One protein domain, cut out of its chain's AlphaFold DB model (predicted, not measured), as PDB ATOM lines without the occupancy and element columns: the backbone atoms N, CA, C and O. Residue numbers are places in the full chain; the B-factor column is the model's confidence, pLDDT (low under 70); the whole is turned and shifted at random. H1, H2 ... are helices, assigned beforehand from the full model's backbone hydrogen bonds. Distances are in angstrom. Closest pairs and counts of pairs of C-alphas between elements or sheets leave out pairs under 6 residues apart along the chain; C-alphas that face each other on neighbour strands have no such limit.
ATOM      1  N   LEU A 740      12.839 -51.479 -13.075       44.72
ATOM      2  CA  LEU A 740      14.143 -52.084 -13.339       44.72
ATOM      3  C   LEU A 740      15.003 -52.159 -12.071       44.72
ATOM      4  O   LEU A 740      15.619 -53.190 -11.804       44.72
ATOM      5  N   LEU A 741      15.022 -51.088 -11.273       44.81
ATOM      6  CA  LEU A 741      15.743 -51.065 -10.001       44.81
ATOM      7  C   LEU A 741      15.232 -52.152  -9.044       44.81
ATOM      8  O   LEU A 741      16.054 -52.829  -8.420       44.81
ATOM      9  N   CYS A 742      13.915 -52.374  -8.985       44.97
ATOM     10  CA  CYS A 742      13.304 -53.440  -8.186       44.97
ATOM     11  C   CYS A 742      13.664 -54.847  -8.704       44.97
ATOM     12  O   CYS A 742      14.002 -55.729  -7.917       44.97
ATOM     13  N   SER A 743      13.699 -55.036 -10.030       45.28
ATOM     14  CA  SER A 743      14.039 -56.315 -10.680       45.28
ATOM     15  C   SER A 743      15.487 -56.773 -10.452       45.28
ATOM     16  O   SER A 743      15.807 -57.919 -10.740       45.28
ATOM     17  N   THR A 744      16.378 -55.909  -9.952       45.69
ATOM     18  CA  THR A 744      17.799 -56.241  -9.715       45.69
ATOM     19  C   THR A 744      18.114 -56.772  -8.310       45.69
ATOM     20  O   THR A 744      19.277 -56.760  -7.896       45.69
ATOM     21  N   ARG A 745      17.105 -57.266  -7.578       43.12
ATOM     22  CA  ARG A 745      17.218 -57.891  -6.243       43.12
ATOM     23  C   ARG A 745      17.884 -59.290  -6.267       43.12
ATOM     24  O   ARG A 745      17.445 -60.202  -5.577       43.12
ATOM     25  N   ASP A 746      18.989 -59.454  -6.999       44.16
ATOM     26  CA  ASP A 746      19.822 -60.670  -6.978       44.16
ATOM     27  C   ASP A 746      20.604 -60.742  -5.649       44.16
ATOM     28  O   ASP A 746      21.762 -60.318  -5.572       44.16
ATOM     29  N   GLY A 747      19.987 -61.268  -4.586       35.38
ATOM     30  CA  GLY A 747      20.546 -61.289  -3.224       35.38
ATOM     31  C   GLY A 747      21.976 -61.846  -3.121       35.38
ATOM     32  O   GLY A 747      22.814 -61.279  -2.421       35.38
ATOM     33  N   LEU A 748      22.314 -62.886  -3.892       35.03
ATOM     34  CA  LEU A 748      23.655 -63.485  -3.873       35.03
ATOM     35  C   LEU A 748      24.722 -62.554  -4.479       35.03
ATOM     36  O   LEU A 748      25.822 -62.430  -3.945       35.03
ATOM     37  N   LYS A 749      24.395 -61.827  -5.560       43.31
ATOM     38  CA  LYS A 749      25.293 -60.807  -6.133       43.31
ATOM     39  C   LYS A 749      25.357 -59.563  -5.249       43.31
ATOM     40  O   LYS A 749      26.407 -58.931  -5.210       43.31
ATOM     41  N   VAL A 750      24.280 -59.226  -4.535       41.03
ATOM     42  CA  VAL A 750      24.233 -58.110  -3.574       41.03
ATOM     43  C   VAL A 750      25.204 -58.347  -2.412       41.03
ATOM     44  O   VAL A 750      25.965 -57.439  -2.087       41.03
ATOM     45  N   ILE A 751      25.280 -59.564  -1.863       39.84
ATOM     46  CA  ILE A 751      26.192 -59.887  -0.748       39.84
ATOM     47  C   ILE A 751      27.670 -59.721  -1.158       39.84
ATOM     48  O   ILE A 751      28.430 -59.052  -0.460       39.84
ATOM     49  N   TYR A 752      28.083 -60.238  -2.325       45.03
ATOM     50  CA  TYR A 752      29.474 -60.095  -2.792       45.03
ATOM     51  C   TYR A 752      29.802 -58.697  -3.348       45.03
ATOM     52  O   TYR A 752      30.942 -58.239  -3.248       45.03
ATOM     53  N   ARG A 753      28.827 -57.986  -3.935       49.47
ATOM     54  CA  ARG A 753      29.040 -56.642  -4.512       49.47
ATOM     55  C   ARG A 753      28.913 -55.511  -3.488       49.47
ATOM     56  O   ARG A 753      29.314 -54.384  -3.809       49.47
ATOM     57  N   PHE A 754      28.381 -55.779  -2.291       52.22
ATOM     58  CA  PHE A 754      27.928 -54.726  -1.381       52.22
ATOM     59  C   PHE A 754      28.218 -54.932   0.114       52.22
ATOM     60  O   PHE A 754      27.385 -54.640   0.964       52.22
ATOM     61  N   CYS A 755      29.450 -55.282   0.466       47.19
ATOM     62  CA  CYS A 755      29.979 -54.882   1.769       47.19
ATOM     63  C   CYS A 755      30.999 -53.755   1.548       47.19
ATOM     64  O   CYS A 755      31.994 -53.961   0.862       47.19
ATOM     65  N   PHE A 756      30.706 -52.549   2.058       50.91
ATOM     66  CA  PHE A 756      31.568 -51.346   2.141       50.91
ATOM     67  C   PHE A 756      31.622 -50.207   1.081       50.91
ATOM     68  O   PHE A 756      32.085 -49.141   1.483       50.91
ATOM     69  N   PRO A 757      31.185 -50.258  -0.200       52.69
ATOM     70  CA  PRO A 757      31.772 -49.315  -1.169       52.69
ATOM     71  C   PRO A 757      30.902 -48.136  -1.649       52.69
ATOM     72  O   PRO A 757      31.382 -47.340  -2.455       52.69
ATOM     73  N   SER A 758      29.650 -47.974  -1.209       52.78
ATOM     74  CA  SER A 758      28.871 -46.761  -1.546       52.78
ATOM     75  C   SER A 758      29.393 -45.513  -0.835       52.78
ATOM     76  O   SER A 758      29.413 -44.432  -1.421       52.78
ATOM     77  N   THR A 759      29.892 -45.663   0.393       53.06
ATOM     78  CA  THR A 759      30.550 -44.586   1.146       53.06
ATOM     79  C   THR A 759      31.848 -44.138   0.465       53.06
ATOM     80  O   THR A 759      32.141 -42.947   0.421       53.06
ATOM     81  N   VAL A 760      32.571 -45.062  -0.178       59.69
ATOM     82  CA  VAL A 760      33.839 -44.808  -0.892       59.69
ATOM     83  C   VAL A 760      33.660 -43.887  -2.100       59.69
ATOM     84  O   VAL A 760      34.586 -43.161  -2.442       59.69
ATOM     85  N   LEU A 761      32.472 -43.840  -2.713       61.62
ATOM     86  CA  LEU A 761      32.180 -42.887  -3.793       61.62
ATOM     87  C   LEU A 761      32.212 -41.425  -3.329       61.62
ATOM     88  O   LEU A 761      32.498 -40.543  -4.130       61.62
ATOM     89  N   HIS A 762      31.940 -41.175  -2.048       66.69
ATOM     90  CA  HIS A 762      31.855 -39.826  -1.486       66.69
ATOM     91  C   HIS A 762      33.168 -39.414  -0.803       66.69
ATOM     92  O   HIS A 762      33.421 -38.225  -0.618       66.69
ATOM     93  N   VAL A 763      34.032 -40.384  -0.473       71.56
ATOM     94  CA  VAL A 763      35.333 -40.155   0.176       71.56
ATOM     95  C   VAL A 763      36.232 -39.217  -0.648       71.56
ATOM     96  O   VAL A 763      36.678 -38.220  -0.080       71.56
ATOM     97  N   PRO A 764      36.459 -39.419  -1.966       70.88
ATOM     98  CA  PRO A 764      37.244 -38.482  -2.770       70.88
ATOM     99  C   PRO A 764      36.687 -37.057  -2.771       70.88
ATOM    100  O   PRO A 764      37.456 -36.111  -2.643       70.88
ATOM    101  N   SER A 765      35.366 -36.893  -2.867       72.06
ATOM    102  CA  SER A 765      34.719 -35.576  -2.877       72.06
ATOM    103  C   SER A 765      34.858 -34.850  -1.538       72.06
ATOM    104  O   SER A 765      35.181 -33.665  -1.516       72.06
ATOM    105  N   LEU A 766      34.671 -35.554  -0.416       70.44
ATOM    106  CA  LEU A 766      34.831 -34.979   0.922       70.44
ATOM    107  C   LEU A 766      36.280 -34.556   1.190       70.44
ATOM    108  O   LEU A 766      36.517 -33.487   1.744       70.44
ATOM    109  N   TYR A 767      37.251 -35.365   0.775       76.19
ATOM    110  CA  TYR A 767      38.671 -35.084   1.001       76.19
ATOM    111  C   TYR A 767      39.213 -34.016   0.053       76.19
ATOM    112  O   TYR A 767      40.073 -33.233   0.454       76.19
ATOM    113  N   LEU A 768      38.652 -33.916  -1.157       74.94
ATOM    114  CA  LEU A 768      38.906 -32.802  -2.065       74.94
ATOM    115  C   LEU A 768      38.512 -31.462  -1.428       74.94
ATOM    116  O   LEU A 768      39.289 -30.515  -1.505       74.94
ATOM    117  N   LEU A 769      37.358 -31.390  -0.749       74.44
ATOM    118  CA  LEU A 769      36.919 -30.177  -0.038       74.44
ATOM    119  C   LEU A 769      37.858 -29.782   1.110       74.44
ATOM    120  O   LEU A 769      38.016 -28.597   1.387       74.44
ATOM    121  N   HIS A 770      38.494 -30.760   1.755       73.62
ATOM    122  CA  HIS A 770      39.450 -30.531   2.843       73.62
ATOM    123  C   HIS A 770      40.897 -30.365   2.346       73.62
ATOM    124  O   HIS A 770      41.803 -30.195   3.156       73.62
ATOM    125  N   GLY A 771      41.139 -30.432   1.030       75.56
ATOM    126  CA  GLY A 771      42.479 -30.319   0.448       75.56
ATOM    127  C   GLY A 771      43.423 -31.480   0.789       75.56
ATOM    128  O   GLY A 771      44.635 -31.333   0.652       75.56
ATOM    129  N   ILE A 772      42.896 -32.630   1.227       79.88
ATOM    130  CA  ILE A 772      43.702 -33.784   1.646       79.88
ATOM    131  C   ILE A 772      43.943 -34.708   0.438       79.88
ATOM    132  O   ILE A 772      42.983 -35.253  -0.121       79.88
ATOM    133  N   PRO A 773      45.203 -34.942   0.020       81.25
ATOM    134  CA  PRO A 773      45.501 -35.794  -1.125       81.25
ATOM    135  C   PRO A 773      45.308 -37.282  -0.790       81.25
ATOM    136  O   PRO A 773      45.981 -37.840   0.072       81.25
ATOM    137  N   LEU A 774      44.417 -37.953  -1.525       80.38
ATOM    138  CA  LEU A 774      44.165 -39.399  -1.401       80.38
ATOM    139  C   LEU A 774      44.908 -40.260  -2.436       80.38
ATOM    140  O   LEU A 774      44.825 -41.488  -2.388       80.38
ATOM    141  N   PHE A 775      45.622 -39.644  -3.377       84.38
ATOM    142  CA  PHE A 775      46.325 -40.314  -4.475       84.38
ATOM    143  C   PHE A 775      47.784 -39.839  -4.549       84.38
ATOM    144  O   PHE A 775      48.077 -38.728  -4.100       84.38
ATOM    145  N   PRO A 776      48.710 -40.655  -5.094       87.19
ATOM    146  CA  PRO A 776      50.087 -40.223  -5.320       87.19
ATOM    147  C   PRO A 776      50.151 -39.037  -6.287       87.19
ATOM    148  O   PRO A 776      49.314 -38.894  -7.180       87.19
ATOM    149  N   GLN A 777      51.192 -38.214  -6.146       83.31
ATOM    150  CA  GLN A 777      51.501 -37.173  -7.126       83.31
ATOM    151  C   GLN A 777      51.773 -37.801  -8.500       83.31
ATOM    152  O   GLN A 777      52.403 -38.852  -8.583       83.31
ATOM    153  N   VAL A 778      51.359 -37.133  -9.580       85.12
ATOM    154  CA  VAL A 778      51.522 -37.634 -10.963       85.12
ATOM    155  C   VAL A 778      52.998 -37.805 -11.351       85.12
ATOM    156  O   VAL A 778      53.332 -38.663 -12.159       85.12
ATOM    157  N   SER A 779      53.896 -37.029 -10.740       86.31
ATOM    158  CA  SER A 779      55.352 -37.157 -10.884       86.31
ATOM    159  C   SER A 779      55.936 -38.390 -10.183       86.31
ATOM    160  O   SER A 779      57.074 -38.770 -10.458       86.31
ATOM    161  N   SER A 780      55.193 -39.013  -9.265       90.56
ATOM    162  CA  SER A 780      55.652 -40.175  -8.511       90.56
ATOM    163  C   SER A 780      55.564 -41.450  -9.355       90.56
ATOM    164  O   SER A 780      54.526 -41.696  -9.973       90.56
ATOM    165  N   PRO A 781      56.568 -42.347  -9.300       89.56
ATOM    166  CA  PRO A 781      56.472 -43.673  -9.914       89.56
ATOM    167  C   PRO A 781      55.250 -44.477  -9.437       89.56
ATOM    168  O   PRO A 781      54.702 -45.286 -10.185       89.56
ATOM    169  N   TRP A 782      54.777 -44.216  -8.212       90.75
ATOM    170  CA  TRP A 782      53.597 -44.859  -7.634       90.75
ATOM    171  C   TRP A 782      52.280 -44.469  -8.300       90.75
ATOM    172  O   TRP A 782      51.282 -45.134  -8.056       90.75
ATOM    173  N   PHE A 783      52.250 -43.447  -9.156       90.62
ATOM    174  CA  PHE A 783      51.071 -43.128  -9.961       90.62
ATOM    175  C   PHE A 783      50.806 -44.179 -11.053       90.62
ATOM    176  O   PHE A 783      49.651 -44.444 -11.392       90.62
ATOM    177  N   LEU A 784      51.856 -44.832 -11.570       91.25
ATOM    178  CA  LEU A 784      51.753 -45.754 -12.707       91.25
ATOM    179  C   LEU A 784      50.825 -46.957 -12.445       91.25
ATOM    180  O   LEU A 784      49.991 -47.225 -13.309       91.25
ATOM    181  N   PRO A 785      50.878 -47.659 -11.292       93.00
ATOM    182  CA  PRO A 785      49.933 -48.736 -10.992       93.00
ATOM    183  C   PRO A 785      48.467 -48.286 -10.976       93.00
ATOM    184  O   PRO A 785      47.613 -48.989 -11.514       93.00
ATOM    185  N   PHE A 786      48.173 -47.104 -10.418       90.56
ATOM    186  CA  PHE A 786      46.813 -46.552 -10.392       90.56
ATOM    187  C   PHE A 786      46.315 -46.249 -11.805       90.56
ATOM    188  O   PHE A 786      45.234 -46.698 -12.188       90.56
ATOM    189  N   ALA A 787      47.123 -45.540 -12.600       90.31
ATOM    190  CA  ALA A 787      46.790 -45.228 -13.986       90.31
ATOM    191  C   ALA A 787      46.595 -46.504 -14.818       90.31
ATOM    192  O   ALA A 787      45.603 -46.629 -15.536       90.31
ATOM    193  N   TYR A 788      47.498 -47.478 -14.672       94.31
ATOM    194  CA  TYR A 788      47.430 -48.751 -15.377       94.31
ATOM    195  C   TYR A 788      46.148 -49.521 -15.054       94.31
ATOM    196  O   TYR A 788      45.410 -49.854 -15.977       94.31
ATOM    197  N   VAL A 789      45.849 -49.775 -13.773       92.44
ATOM    198  CA  VAL A 789      44.670 -50.564 -13.368       92.44
ATOM    199  C   VAL A 789      43.372 -49.902 -13.836       92.44
ATOM    200  O   VAL A 789      42.481 -50.595 -14.328       92.44
ATOM    201  N   ILE A 790      43.266 -48.571 -13.743       88.56
ATOM    202  CA  ILE A 790      42.087 -47.826 -14.207       88.56
ATOM    203  C   ILE A 790      41.934 -47.959 -15.725       88.56
ATOM    204  O   ILE A 790      40.881 -48.392 -16.200       88.56
ATOM    205  N   LEU A 791      42.979 -47.626 -16.489       92.12
ATOM    206  CA  LEU A 791      42.938 -47.671 -17.951       92.12
ATOM    207  C   LEU A 791      42.661 -49.089 -18.452       92.12
ATOM    208  O   LEU A 791      41.750 -49.279 -19.251       92.12
ATOM    209  N   ALA A 792      43.376 -50.081 -17.920       92.75
ATOM    210  CA  ALA A 792      43.238 -51.483 -18.288       92.75
ATOM    211  C   ALA A 792      41.847 -52.048 -17.949       92.75
ATOM    212  O   ALA A 792      41.269 -52.773 -18.761       92.75
ATOM    213  N   LYS A 793      41.261 -51.687 -16.795       90.19
ATOM    214  CA  LYS A 793      39.892 -52.091 -16.431       90.19
ATOM    215  C   LYS A 793      38.872 -51.561 -17.431       90.19
ATOM    216  O   LYS A 793      38.010 -52.317 -17.879       90.19
ATOM    217  N   TYR A 794      38.928 -50.268 -17.755       90.38
ATOM    218  CA  TYR A 794      37.935 -49.658 -18.642       90.38
ATOM    219  C   TYR A 794      38.149 -50.063 -20.101       90.38
ATOM    220  O   TYR A 794      37.168 -50.358 -20.778       90.38
ATOM    221  N   SER A 795      39.396 -50.181 -20.568       91.12
ATOM    222  CA  SER A 795      39.686 -50.676 -21.916       91.12
ATOM    223  C   SER A 795      39.281 -52.139 -22.087       91.12
ATOM    224  O   SER A 795      38.690 -52.489 -23.103       91.12
ATOM    225  N   GLY A 796      39.553 -52.989 -21.088       89.69
ATOM    226  CA  GLY A 796      39.146 -54.395 -21.094       89.69
ATOM    227  C   GLY A 796      37.625 -54.548 -21.093       89.69
ATOM    228  O   GLY A 796      37.080 -55.251 -21.935       89.69
ATOM    229  N   SER A 797      36.932 -53.815 -20.215       89.62
ATOM    230  CA  SER A 797      35.464 -53.802 -20.169       89.62
ATOM    231  C   SER A 797      34.841 -53.310 -21.476       89.62
ATOM    232  O   SER A 797      33.859 -53.893 -21.930       89.62
ATOM    233  N   LEU A 798      35.405 -52.268 -22.093       91.62
ATOM    234  CA  LEU A 798      34.935 -51.769 -23.381       91.62
ATOM    235  C   LEU A 798      35.144 -52.806 -24.490       91.62
ATOM    236  O   LEU A 798      34.227 -53.073 -25.261       91.62
ATOM    237  N   ALA A 799      36.330 -53.417 -24.551       90.62
ATOM    238  CA  ALA A 799      36.638 -54.447 -25.536       90.62
ATOM    239  C   ALA A 799      35.699 -55.659 -25.411       90.62
ATOM    240  O   ALA A 799      35.178 -56.121 -26.421       90.62
ATOM    241  N   GLU A 800      35.429 -56.133 -24.189       88.25
ATOM    242  CA  GLU A 800      34.471 -57.220 -23.931       88.25
ATOM    243  C   GLU A 800      33.045 -56.843 -24.363       88.25
ATOM    244  O   GLU A 800      32.352 -57.642 -24.998       88.25
ATOM    245  N   PHE A 801      32.603 -55.619 -24.058       87.44
ATOM    246  CA  PHE A 801      31.260 -55.155 -24.406       87.44
ATOM    247  C   PHE A 801      31.063 -55.047 -25.925       87.44
ATOM    248  O   PHE A 801      30.051 -55.512 -26.453       87.44
ATOM    249  N   LEU A 802      32.054 -54.498 -26.639       90.06
ATOM    250  CA  LEU A 802      32.053 -54.418 -28.103       90.06
ATOM    251  C   LEU A 802      32.141 -55.807 -28.748       90.06
ATOM    252  O   LEU A 802      31.409 -56.088 -29.693       90.06
ATOM    253  N   TRP A 803      32.986 -56.698 -28.212       87.88
ATOM    254  CA  TRP A 803      33.089 -58.089 -28.674       87.88
ATOM    255  C   TRP A 803      31.752 -58.826 -28.559       87.88
ATOM    256  O   TRP A 803      31.399 -59.620 -29.426       87.88
ATOM    257  N   SER A 804      30.982 -58.524 -27.516       83.94
ATOM    258  CA  SER A 804      29.659 -59.108 -27.277       83.94
ATOM    259  C   SER A 804      28.547 -58.475 -28.142       83.94
ATOM    260  O   SER A 804      27.361 -58.729 -27.918       83.94
ATOM    261  N   GLY A 805      28.900 -57.620 -29.111       85.19
ATOM    262  CA  GLY A 805      27.971 -56.974 -30.043       85.19
ATOM    263  C   GLY A 805      27.305 -55.698 -29.519       85.19
ATOM    264  O   GLY A 805      26.270 -55.300 -30.050       85.19
ATOM    265  N   GLY A 806      27.847 -55.075 -28.469       86.88
ATOM    266  CA  GLY A 806      27.370 -53.791 -27.951       86.88
ATOM    267  C   GLY A 806      27.942 -52.574 -28.694       86.88
ATOM    268  O   GLY A 806      28.886 -52.687 -29.475       86.88
ATOM    269  N   THR A 807      27.394 -51.382 -28.435       91.94
ATOM    270  CA  THR A 807      27.889 -50.106 -28.989       91.94
ATOM    271  C   THR A 807      28.745 -49.336 -27.976       91.94
ATOM    272  O   THR A 807      28.684 -49.593 -26.774       91.94
ATOM    273  N   LEU A 808      29.522 -48.347 -28.438       91.62
ATOM    274  CA  LEU A 808      30.278 -47.444 -27.550       91.62
ATOM    275  C   LEU A 808      29.361 -46.683 -26.583       91.62
ATOM    276  O   LEU A 808      29.653 -46.585 -25.391       91.62
ATOM    277  N   LEU A 809      28.238 -46.167 -27.093       88.50
ATOM    278  CA  LEU A 809      27.250 -45.474 -26.270       88.50
ATOM    279  C   LEU A 809      26.554 -46.443 -25.305       88.50
ATOM    280  O   LEU A 809      26.353 -46.097 -24.144       88.50
ATOM    281  N   GLY A 810      26.276 -47.674 -25.744       87.31
ATOM    282  CA  GLY A 810      25.746 -48.735 -24.891       87.31
ATOM    283  C   GLY A 810      26.688 -49.122 -23.757       87.31
ATOM    284  O   GLY A 810      26.242 -49.259 -22.624       87.31
ATOM    285  N   TRP A 811      27.997 -49.197 -24.011       91.31
ATOM    286  CA  TRP A 811      28.986 -49.424 -22.955       91.31
ATOM    287  C   TRP A 811      28.990 -48.282 -21.933       91.31
ATOM    288  O   TRP A 811      29.024 -48.519 -20.726       91.31
ATOM    289  N   TRP A 812      28.913 -47.032 -22.398       88.00
ATOM    290  CA  TRP A 812      28.835 -45.878 -21.502       88.00
ATOM    291  C   TRP A 812      27.552 -45.888 -20.658       88.00
ATOM    292  O   TRP A 812      27.600 -45.619 -19.454       88.00
ATOM    293  N   ASN A 813      26.417 -46.246 -21.265       82.94
ATOM    294  CA  ASN A 813      25.153 -46.444 -20.561       82.94
ATOM    295  C   ASN A 813      25.266 -47.583 -19.537       82.94
ATOM    296  O   ASN A 813      24.882 -47.388 -18.388       82.94
ATOM    297  N   ASP A 814      25.884 -48.714 -19.878       81.06
ATOM    298  CA  ASP A 814      26.145 -49.815 -18.944       81.06
ATOM    299  C   ASP A 814      26.954 -49.368 -17.718       81.06
ATOM    300  O   ASP A 814      26.538 -49.615 -16.582       81.06
ATOM    301  N   GLN A 815      28.046 -48.615 -17.913       82.31
ATOM    302  CA  GLN A 815      28.825 -48.074 -16.791       82.31
ATOM    303  C   GLN A 815      27.992 -47.122 -15.914       82.31
ATOM    304  O   GLN A 815      28.097 -47.162 -14.684       82.31
ATOM    305  N   ARG A 816      27.138 -46.287 -16.525       81.25
ATOM    306  CA  ARG A 816      26.233 -45.369 -15.813       81.25
ATOM    307  C   ARG A 816      25.187 -46.128 -14.997       81.25
ATOM    308  O   ARG A 816      25.000 -45.841 -13.816       81.25
ATOM    309  N   ILE A 817      24.518 -47.107 -15.600       75.19
ATOM    310  CA  ILE A 817      23.477 -47.883 -14.924       75.19
ATOM    311  C   ILE A 817      24.066 -48.749 -13.817       75.19
ATOM    312  O   ILE A 817      23.463 -48.874 -12.750       75.19
ATOM    313  N   TRP A 818      25.253 -49.317 -14.028       73.75
ATOM    314  CA  TRP A 818      25.968 -50.039 -12.984       73.75
ATOM    315  C   TRP A 818      26.195 -49.163 -11.744       73.75
ATOM    316  O   TRP A 818      25.960 -49.614 -10.620       73.75
ATOM    317  N   LEU A 819      26.576 -47.895 -11.941       73.06
ATOM    318  CA  LEU A 819      26.727 -46.935 -10.850       73.06
ATOM    319  C   LEU A 819      25.393 -46.675 -10.133       73.06
ATOM    320  O   LEU A 819      25.349 -46.731  -8.906       73.06
ATOM    321  N   PHE A 820      24.305 -46.455 -10.877       71.81
ATOM    322  CA  PHE A 820      22.979 -46.226 -10.295       71.81
ATOM    323  C   PHE A 820      22.456 -47.427  -9.500       71.81
ATOM    324  O   PHE A 820      22.041 -47.259  -8.355       71.81
ATOM    325  N   LYS A 821      22.529 -48.647 -10.052       68.06
ATOM    326  CA  LYS A 821      22.127 -49.887  -9.355       68.06
ATOM    327  C   LYS A 821      22.895 -50.056  -8.043       68.06
ATOM    328  O   LYS A 821      22.334 -50.477  -7.034       68.06
ATOM    329  N   ARG A 822      24.175 -49.675  -8.043       68.06
ATOM    330  CA  ARG A 822      25.040 -49.739  -6.870       68.06
ATOM    331  C   ARG A 822      24.660 -48.733  -5.787       68.06
ATOM    332  O   ARG A 822      24.603 -49.108  -4.624       68.06
ATOM    333  N   THR A 823      24.437 -47.468  -6.130       66.44
ATOM    334  CA  THR A 823      24.114 -46.434  -5.131       66.44
ATOM    335  C   THR A 823      22.679 -46.525  -4.616       66.44
ATOM    336  O   THR A 823      22.393 -45.967  -3.561       66.44
ATOM    337  N   THR A 824      21.796 -47.239  -5.323       66.88
ATOM    338  CA  THR A 824      20.371 -47.366  -4.983       66.88
ATOM    339  C   THR A 824      19.980 -48.811  -4.653       66.88
ATOM    340  O   THR A 824      20.025 -49.194  -3.486       66.88
ATOM    341  N   SER A 825      19.623 -49.635  -5.644       64.88
ATOM    342  CA  SER A 825      19.061 -50.981  -5.458       64.88
ATOM    343  C   SER A 825      19.885 -51.879  -4.545       64.88
ATOM    344  O   SER A 825      19.330 -52.503  -3.646       64.88
ATOM    345  N   TYR A 826      21.203 -51.949  -4.751       65.12
ATOM    346  CA  TYR A 826      22.068 -52.817  -3.946       65.12
ATOM    347  C   TYR A 826      22.181 -52.332  -2.500       65.12
ATOM    348  O   TYR A 826      22.183 -53.155  -1.589       65.12
ATOM    349  N   LEU A 827      22.209 -51.012  -2.289       64.56
ATOM    350  CA  LEU A 827      22.205 -50.420  -0.954       64.56
ATOM    351  C   LEU A 827      20.900 -50.739  -0.219       64.56
ATOM    352  O   LEU A 827      20.944 -51.245   0.898       64.56
ATOM    353  N   PHE A 828      19.747 -50.500  -0.847       64.06
ATOM    354  CA  PHE A 828      18.452 -50.781  -0.225       64.06
ATOM    355  C   PHE A 828      18.234 -52.274   0.021       64.06
ATOM    356  O   PHE A 828      17.765 -52.642   1.093       64.06
ATOM    357  N   ALA A 829      18.625 -53.139  -0.919       63.59
ATOM    358  CA  ALA A 829      18.538 -54.586  -0.738       63.59
ATOM    359  C   ALA A 829      19.411 -55.072   0.429       63.59
ATOM    360  O   ALA A 829      18.989 -55.929   1.204       63.59
ATOM    361  N   PHE A 830      20.611 -54.509   0.588       66.50
ATOM    362  CA  PHE A 830      21.486 -54.811   1.718       66.50
ATOM    363  C   PHE A 830      20.889 -54.347   3.050       66.50
ATOM    364  O   PHE A 830      20.842 -55.130   3.997       66.50
ATOM    365  N   MET A 831      20.389 -53.108   3.117       65.19
ATOM    366  CA  MET A 831      19.746 -52.583   4.326       65.19
ATOM    367  C   MET A 831      18.525 -53.416   4.715       65.19
ATOM    368  O   MET A 831      18.406 -53.805   5.871       65.19
ATOM    369  N   ASP A 832      17.667 -53.760   3.754       64.12
ATOM    370  CA  ASP A 832      16.516 -54.637   3.986       64.12
ATOM    371  C   ASP A 832      16.961 -56.029   4.464       64.12
ATOM    372  O   ASP A 832      16.403 -56.566   5.414       64.12
ATOM    373  N   THR A 833      18.037 -56.587   3.898       65.81
ATOM    374  CA  THR A 833      18.607 -57.865   4.363       65.81
ATOM    375  C   THR A 833      19.095 -57.781   5.812       65.81
ATOM    376  O   THR A 833      18.819 -58.685   6.595       65.81
ATOM    377  N   ILE A 834      19.780 -56.699   6.204       66.06
ATOM    378  CA  ILE A 834      20.195 -56.487   7.599       66.06
ATOM    379  C   ILE A 834      18.980 -56.356   8.512       66.06
ATOM    380  O   ILE A 834      18.929 -57.006   9.552       66.06
ATOM    381  N   LEU A 835      17.995 -55.538   8.135       65.88
ATOM    382  CA  LEU A 835      16.782 -55.349   8.929       65.88
ATOM    383  C   LEU A 835      16.031 -56.671   9.117       65.88
ATOM    384  O   LEU A 835      15.573 -56.949  10.222       65.88
ATOM    385  N   ARG A 836      15.982 -57.522   8.086       63.69
ATOM    386  CA  ARG A 836      15.441 -58.887   8.171       63.69
ATOM    387  C   ARG A 836      16.247 -59.776   9.116       63.69
ATOM    388  O   ARG A 836      15.653 -60.435   9.959       63.69
ATOM    389  N   LEU A 837      17.581 -59.774   9.023       64.94
ATOM    390  CA  LEU A 837      18.449 -60.540   9.934       64.94
ATOM    391  C   LEU A 837      18.284 -60.109  11.398       64.94
ATOM    392  O   LEU A 837      18.433 -60.925  12.302       64.94
ATOM    393  N   LEU A 838      17.963 -58.836  11.629       71.19
ATOM    394  CA  LEU A 838      17.673 -58.279  12.949       71.19
ATOM    395  C   LEU A 838      16.203 -58.452  13.383       71.19
ATOM    396  O   LEU A 838      15.861 -58.076  14.501       71.19
ATOM    397  N   GLY A 839      15.341 -59.019  12.531       70.56
ATOM    398  CA  GLY A 839      13.928 -59.279  12.824       70.56
ATOM    399  C   GLY A 839      12.998 -58.062  12.723       70.56
ATOM    400  O   GLY A 839      11.886 -58.114  13.234       70.56
ATOM    401  N   PHE A 840      13.429 -56.969  12.082       69.00
ATOM    402  CA  PHE A 840      12.664 -55.717  11.974       69.00
ATOM    403  C   PHE A 840      11.804 -55.591  10.704       69.00
ATOM    404  O   PHE A 840      11.036 -54.639  10.604       69.00
ATOM    405  N   SER A 841      11.942 -56.486   9.719       56.97
ATOM    406  CA  SER A 841      11.275 -56.375   8.410       56.97
ATOM    407  C   SER A 841      10.748 -57.728   7.927       56.97
ATOM    408  O   SER A 841      11.462 -58.732   8.002       56.97
ATOM    409  N   GLU A 842       9.517 -57.750   7.409       55.25
ATOM    410  CA  GLU A 842       8.942 -58.895   6.693       55.25
ATOM    411  C   GLU A 842       9.245 -58.828   5.187       55.25
ATOM    412  O   GLU A 842       9.513 -57.774   4.608       55.25
ATOM    413  N   THR A 843       9.204 -59.977   4.508       50.62
ATOM    414  CA  THR A 843       9.522 -60.053   3.079       50.62
ATOM    415  C   THR A 843       8.412 -59.451   2.214       50.62
ATOM    416  O   THR A 843       7.396 -60.100   1.976       50.62
ATOM    417  N   SER A 844       8.625 -58.254   1.657       49.53
ATOM    418  CA  SER A 844       7.756 -57.697   0.609       49.53
ATOM    419  C   SER A 844       8.290 -58.027  -0.795       49.53
ATOM    420  O   SER A 844       9.364 -57.577  -1.218       49.53
ATOM    421  N   PHE A 845       7.537 -58.847  -1.533       49.69
ATOM    422  CA  PHE A 845       7.755 -59.103  -2.958       49.69
ATOM    423  C   PHE A 845       6.772 -58.252  -3.768       49.69
ATOM    424  O   PHE A 845       5.562 -58.394  -3.621       49.69
ATOM    425  N   ILE A 846       7.291 -57.347  -4.602       56.06
ATOM    426  CA  ILE A 846       6.481 -56.487  -5.473       56.06
ATOM    427  C   ILE A 846       6.637 -57.004  -6.901       56.06
ATOM    428  O   ILE A 846       7.741 -56.973  -7.447       56.06
ATOM    429  N   LEU A 847       5.536 -57.453  -7.507       45.59
ATOM    430  CA  LEU A 847       5.526 -57.896  -8.900       45.59
ATOM    431  C   LEU A 847       5.776 -56.699  -9.835       45.59
ATOM    432  O   LEU A 847       5.180 -55.630  -9.679       45.59
ATOM    433  N   THR A 848       6.677 -56.853 -10.808       53.19
ATOM    434  CA  THR A 848       7.011 -55.776 -11.751       53.19
ATOM    435  C   THR A 848       6.209 -55.907 -13.040       53.19
ATOM    436  O   THR A 848       6.460 -56.830 -13.810       53.19
ATOM    437  N   ALA A 849       5.340 -54.941 -13.340       53.59
ATOM    438  CA  ALA A 849       4.671 -54.879 -14.643       53.59
ATOM    439  C   ALA A 849       5.677 -54.692 -15.787       53.59
ATOM    440  O   ALA A 849       6.486 -53.752 -15.770       53.59
ATOM    441  N   LYS A 850       5.607 -55.596 -16.772       60.84
ATOM    442  CA  LYS A 850       6.455 -55.613 -17.975       60.84
ATOM    443  C   LYS A 850       5.862 -54.801 -19.125       60.84
ATOM    444  O   LYS A 850       6.611 -54.242 -19.922       60.84
ATOM    445  N   VAL A 851       4.538 -54.671 -19.157       59.69
ATOM    446  CA  VAL A 851       3.818 -53.806 -20.096       59.69
ATOM    447  C   VAL A 851       3.845 -52.361 -19.577       59.69
ATOM    448  O   VAL A 851       3.764 -52.116 -18.366       59.69
ATOM    449  N   ALA A 852       4.037 -51.404 -20.485       60.31
ATOM    450  CA  ALA A 852       4.009 -49.975 -20.182       60.31
ATOM    451  C   ALA A 852       3.151 -49.238 -21.207       60.31
ATOM    452  O   ALA A 852       3.017 -49.707 -22.337       60.31
ATOM    453  N   ASP A 853       2.635 -48.082 -20.799       67.69
ATOM    454  CA  ASP A 853       1.803 -47.223 -21.635       67.69
ATOM    455  C   ASP A 853       2.549 -46.765 -22.897       67.69
ATOM    456  O   ASP A 853       3.786 -46.703 -22.934       67.69
ATOM    457  N   GLU A 854       1.792 -46.421 -23.933       71.19
ATOM    458  CA  GLU A 854       2.324 -46.086 -25.256       71.19
ATOM    459  C   GLU A 854       3.303 -44.900 -25.211       71.19
ATOM    460  O   GLU A 854       4.411 -44.989 -25.744       71.19
ATOM    461  N   ASP A 855       2.988 -43.858 -24.436       72.38
ATOM    462  CA  ASP A 855       3.868 -42.700 -24.213       72.38
ATOM    463  C   ASP A 855       5.209 -43.077 -23.557       72.38
ATOM    464  O   ASP A 855       6.245 -42.439 -23.771       72.38
ATOM    465  N   VAL A 856       5.217 -44.108 -22.707       69.75
ATOM    466  CA  VAL A 856       6.442 -44.630 -22.083       69.75
ATOM    467  C   VAL A 856       7.230 -45.464 -23.095       69.75
ATOM    468  O   VAL A 856       8.458 -45.372 -23.119       69.75
ATOM    469  N   SER A 857       6.545 -46.232 -23.956       69.69
ATOM    470  CA  SER A 857       7.171 -46.960 -25.074       69.69
ATOM    471  C   SER A 857       7.925 -46.019 -25.996       69.69
ATOM    472  O   SER A 857       9.117 -46.211 -26.218       69.69
ATOM    473  N   GLN A 858       7.254 -44.968 -26.472       76.75
ATOM    474  CA  GLN A 858       7.821 -44.026 -27.435       76.75
ATOM    475  C   GLN A 858       9.055 -43.318 -26.868       76.75
ATOM    476  O   GLN A 858      10.068 -43.163 -27.551       76.75
ATOM    477  N   ARG A 859       9.018 -42.933 -25.586       76.94
ATOM    478  CA  ARG A 859      10.178 -42.320 -24.921       76.94
ATOM    479  C   ARG A 859      11.339 -43.294 -24.754       76.94
ATOM    480  O   ARG A 859      12.485 -42.912 -24.983       76.94
ATOM    481  N   TYR A 860      11.047 -44.542 -24.395       74.38
ATOM    482  CA  TYR A 860      12.055 -45.592 -24.298       74.38
ATOM    483  C   TYR A 860      12.696 -45.895 -25.662       74.38
ATOM    484  O   TYR A 860      13.918 -45.964 -25.752       74.38
ATOM    485  N   GLU A 861      11.901 -45.993 -26.731       77.12
ATOM    486  CA  GLU A 861      12.380 -46.164 -28.111       77.12
ATOM    487  C   GLU A 861      13.227 -44.977 -28.589       77.12
ATOM    488  O   GLU A 861      14.244 -45.172 -29.252       77.12
ATOM    489  N   GLY A 862      12.873 -43.757 -28.171       81.12
ATOM    490  CA  GLY A 862      13.679 -42.547 -28.352       81.12
ATOM    491  C   GLY A 862      14.938 -42.467 -27.472       81.12
ATOM    492  O   GLY A 862      15.603 -41.434 -27.467       81.12
ATOM    493  N   GLU A 863      15.261 -43.520 -26.713       79.50
ATOM    494  CA  GLU A 863      16.375 -43.604 -25.757       79.50
ATOM    495  C   GLU A 863      16.388 -42.484 -24.699       79.50
ATOM    496  O   GLU A 863      17.445 -42.062 -24.218       79.50
TER     497      GLU A 863
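AT A GLANCE: This is residues 740 to 863 of the 876 residues of a protein of Vitis vinifera (UniProt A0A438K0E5). The model is an open frame of helices: H5 and H6 follow each other end to end as a column, and H4 meets the first end of H5 at a corner, making a V. On one side of the column, H2 crosses the beginning of H6, and the chain goes on through H3 and a long link to H4, round a wide gap; on the other side, residues 838 to 853 run back past the column to H7, which stands free. The printed part has 124 residues with seven named helices, H1 to H7 in order, and no named strand; the class is all helix. It is loose, with a radius of gyration of the C-alphas of 19.3 A, and spans 54 by 43 by 28 A.

IN THESE COORDINATES: H1, residues 740 to 743, begins at C-alpha 740 (14.143, -52.084, -13.339). H2 holds residues 747 to 753 and H3 residues 763 to 769. H4, residues 783 to 803, is the longest helix, 30.0 A from C-alpha 783 (51.071, -43.128, -9.961) to C-alpha 803. H5, residues 808 to 823, is 23.3 A long, and H6, residues 825 to 837, is 18.1 A long. H7, residues 854 to 861, is 10.5 A long and ends at C-alpha 861 (12.380, -46.164, -28.111).

HOW THE PARTS SIT: H1 is close to but not clearly touching H6, the closest C-alphas being those of Leu 741 and Ser 825, 5.6 A apart. H2 touches H6, which meets it with residues 826 to 830 alone; the closest C-alphas, of Val 750 and Tyr 826, are 5.7 A apart. These two helices run opposite ways at a steep tilt of 66 degrees. H3 touches no helix. H4 touches H5 with residues 798 to 802 alone, and H5 touches H4 with residues 808 to 811 alone; the closest C-alphas, of Phe 801 and Trp 811, are 6.3 A apart. They run opposite ways at a steep tilt of 65 degrees. H5 and H6 meet only through their link, and H7 touches no helix. Each O i to N i+4 pair is within hydrogen-bond range in H3, H4, H5, H6 and H7; in H2 2 of 3 are, and H1 is too short for such a pair.

THE WHOLE: The C-alphas farthest apart, of Pro 781 and Glu 854, are 56.3 A from each other. The printed part has no cut. The links from H3 to H4, 13 residues, and from H6 to H7, 16 residues, are long. The mean pLDDT of the printed part is 71.0, and it is under 70 in residues 740 to 762, 821 to 837, 840 to 853 and 856 to 857.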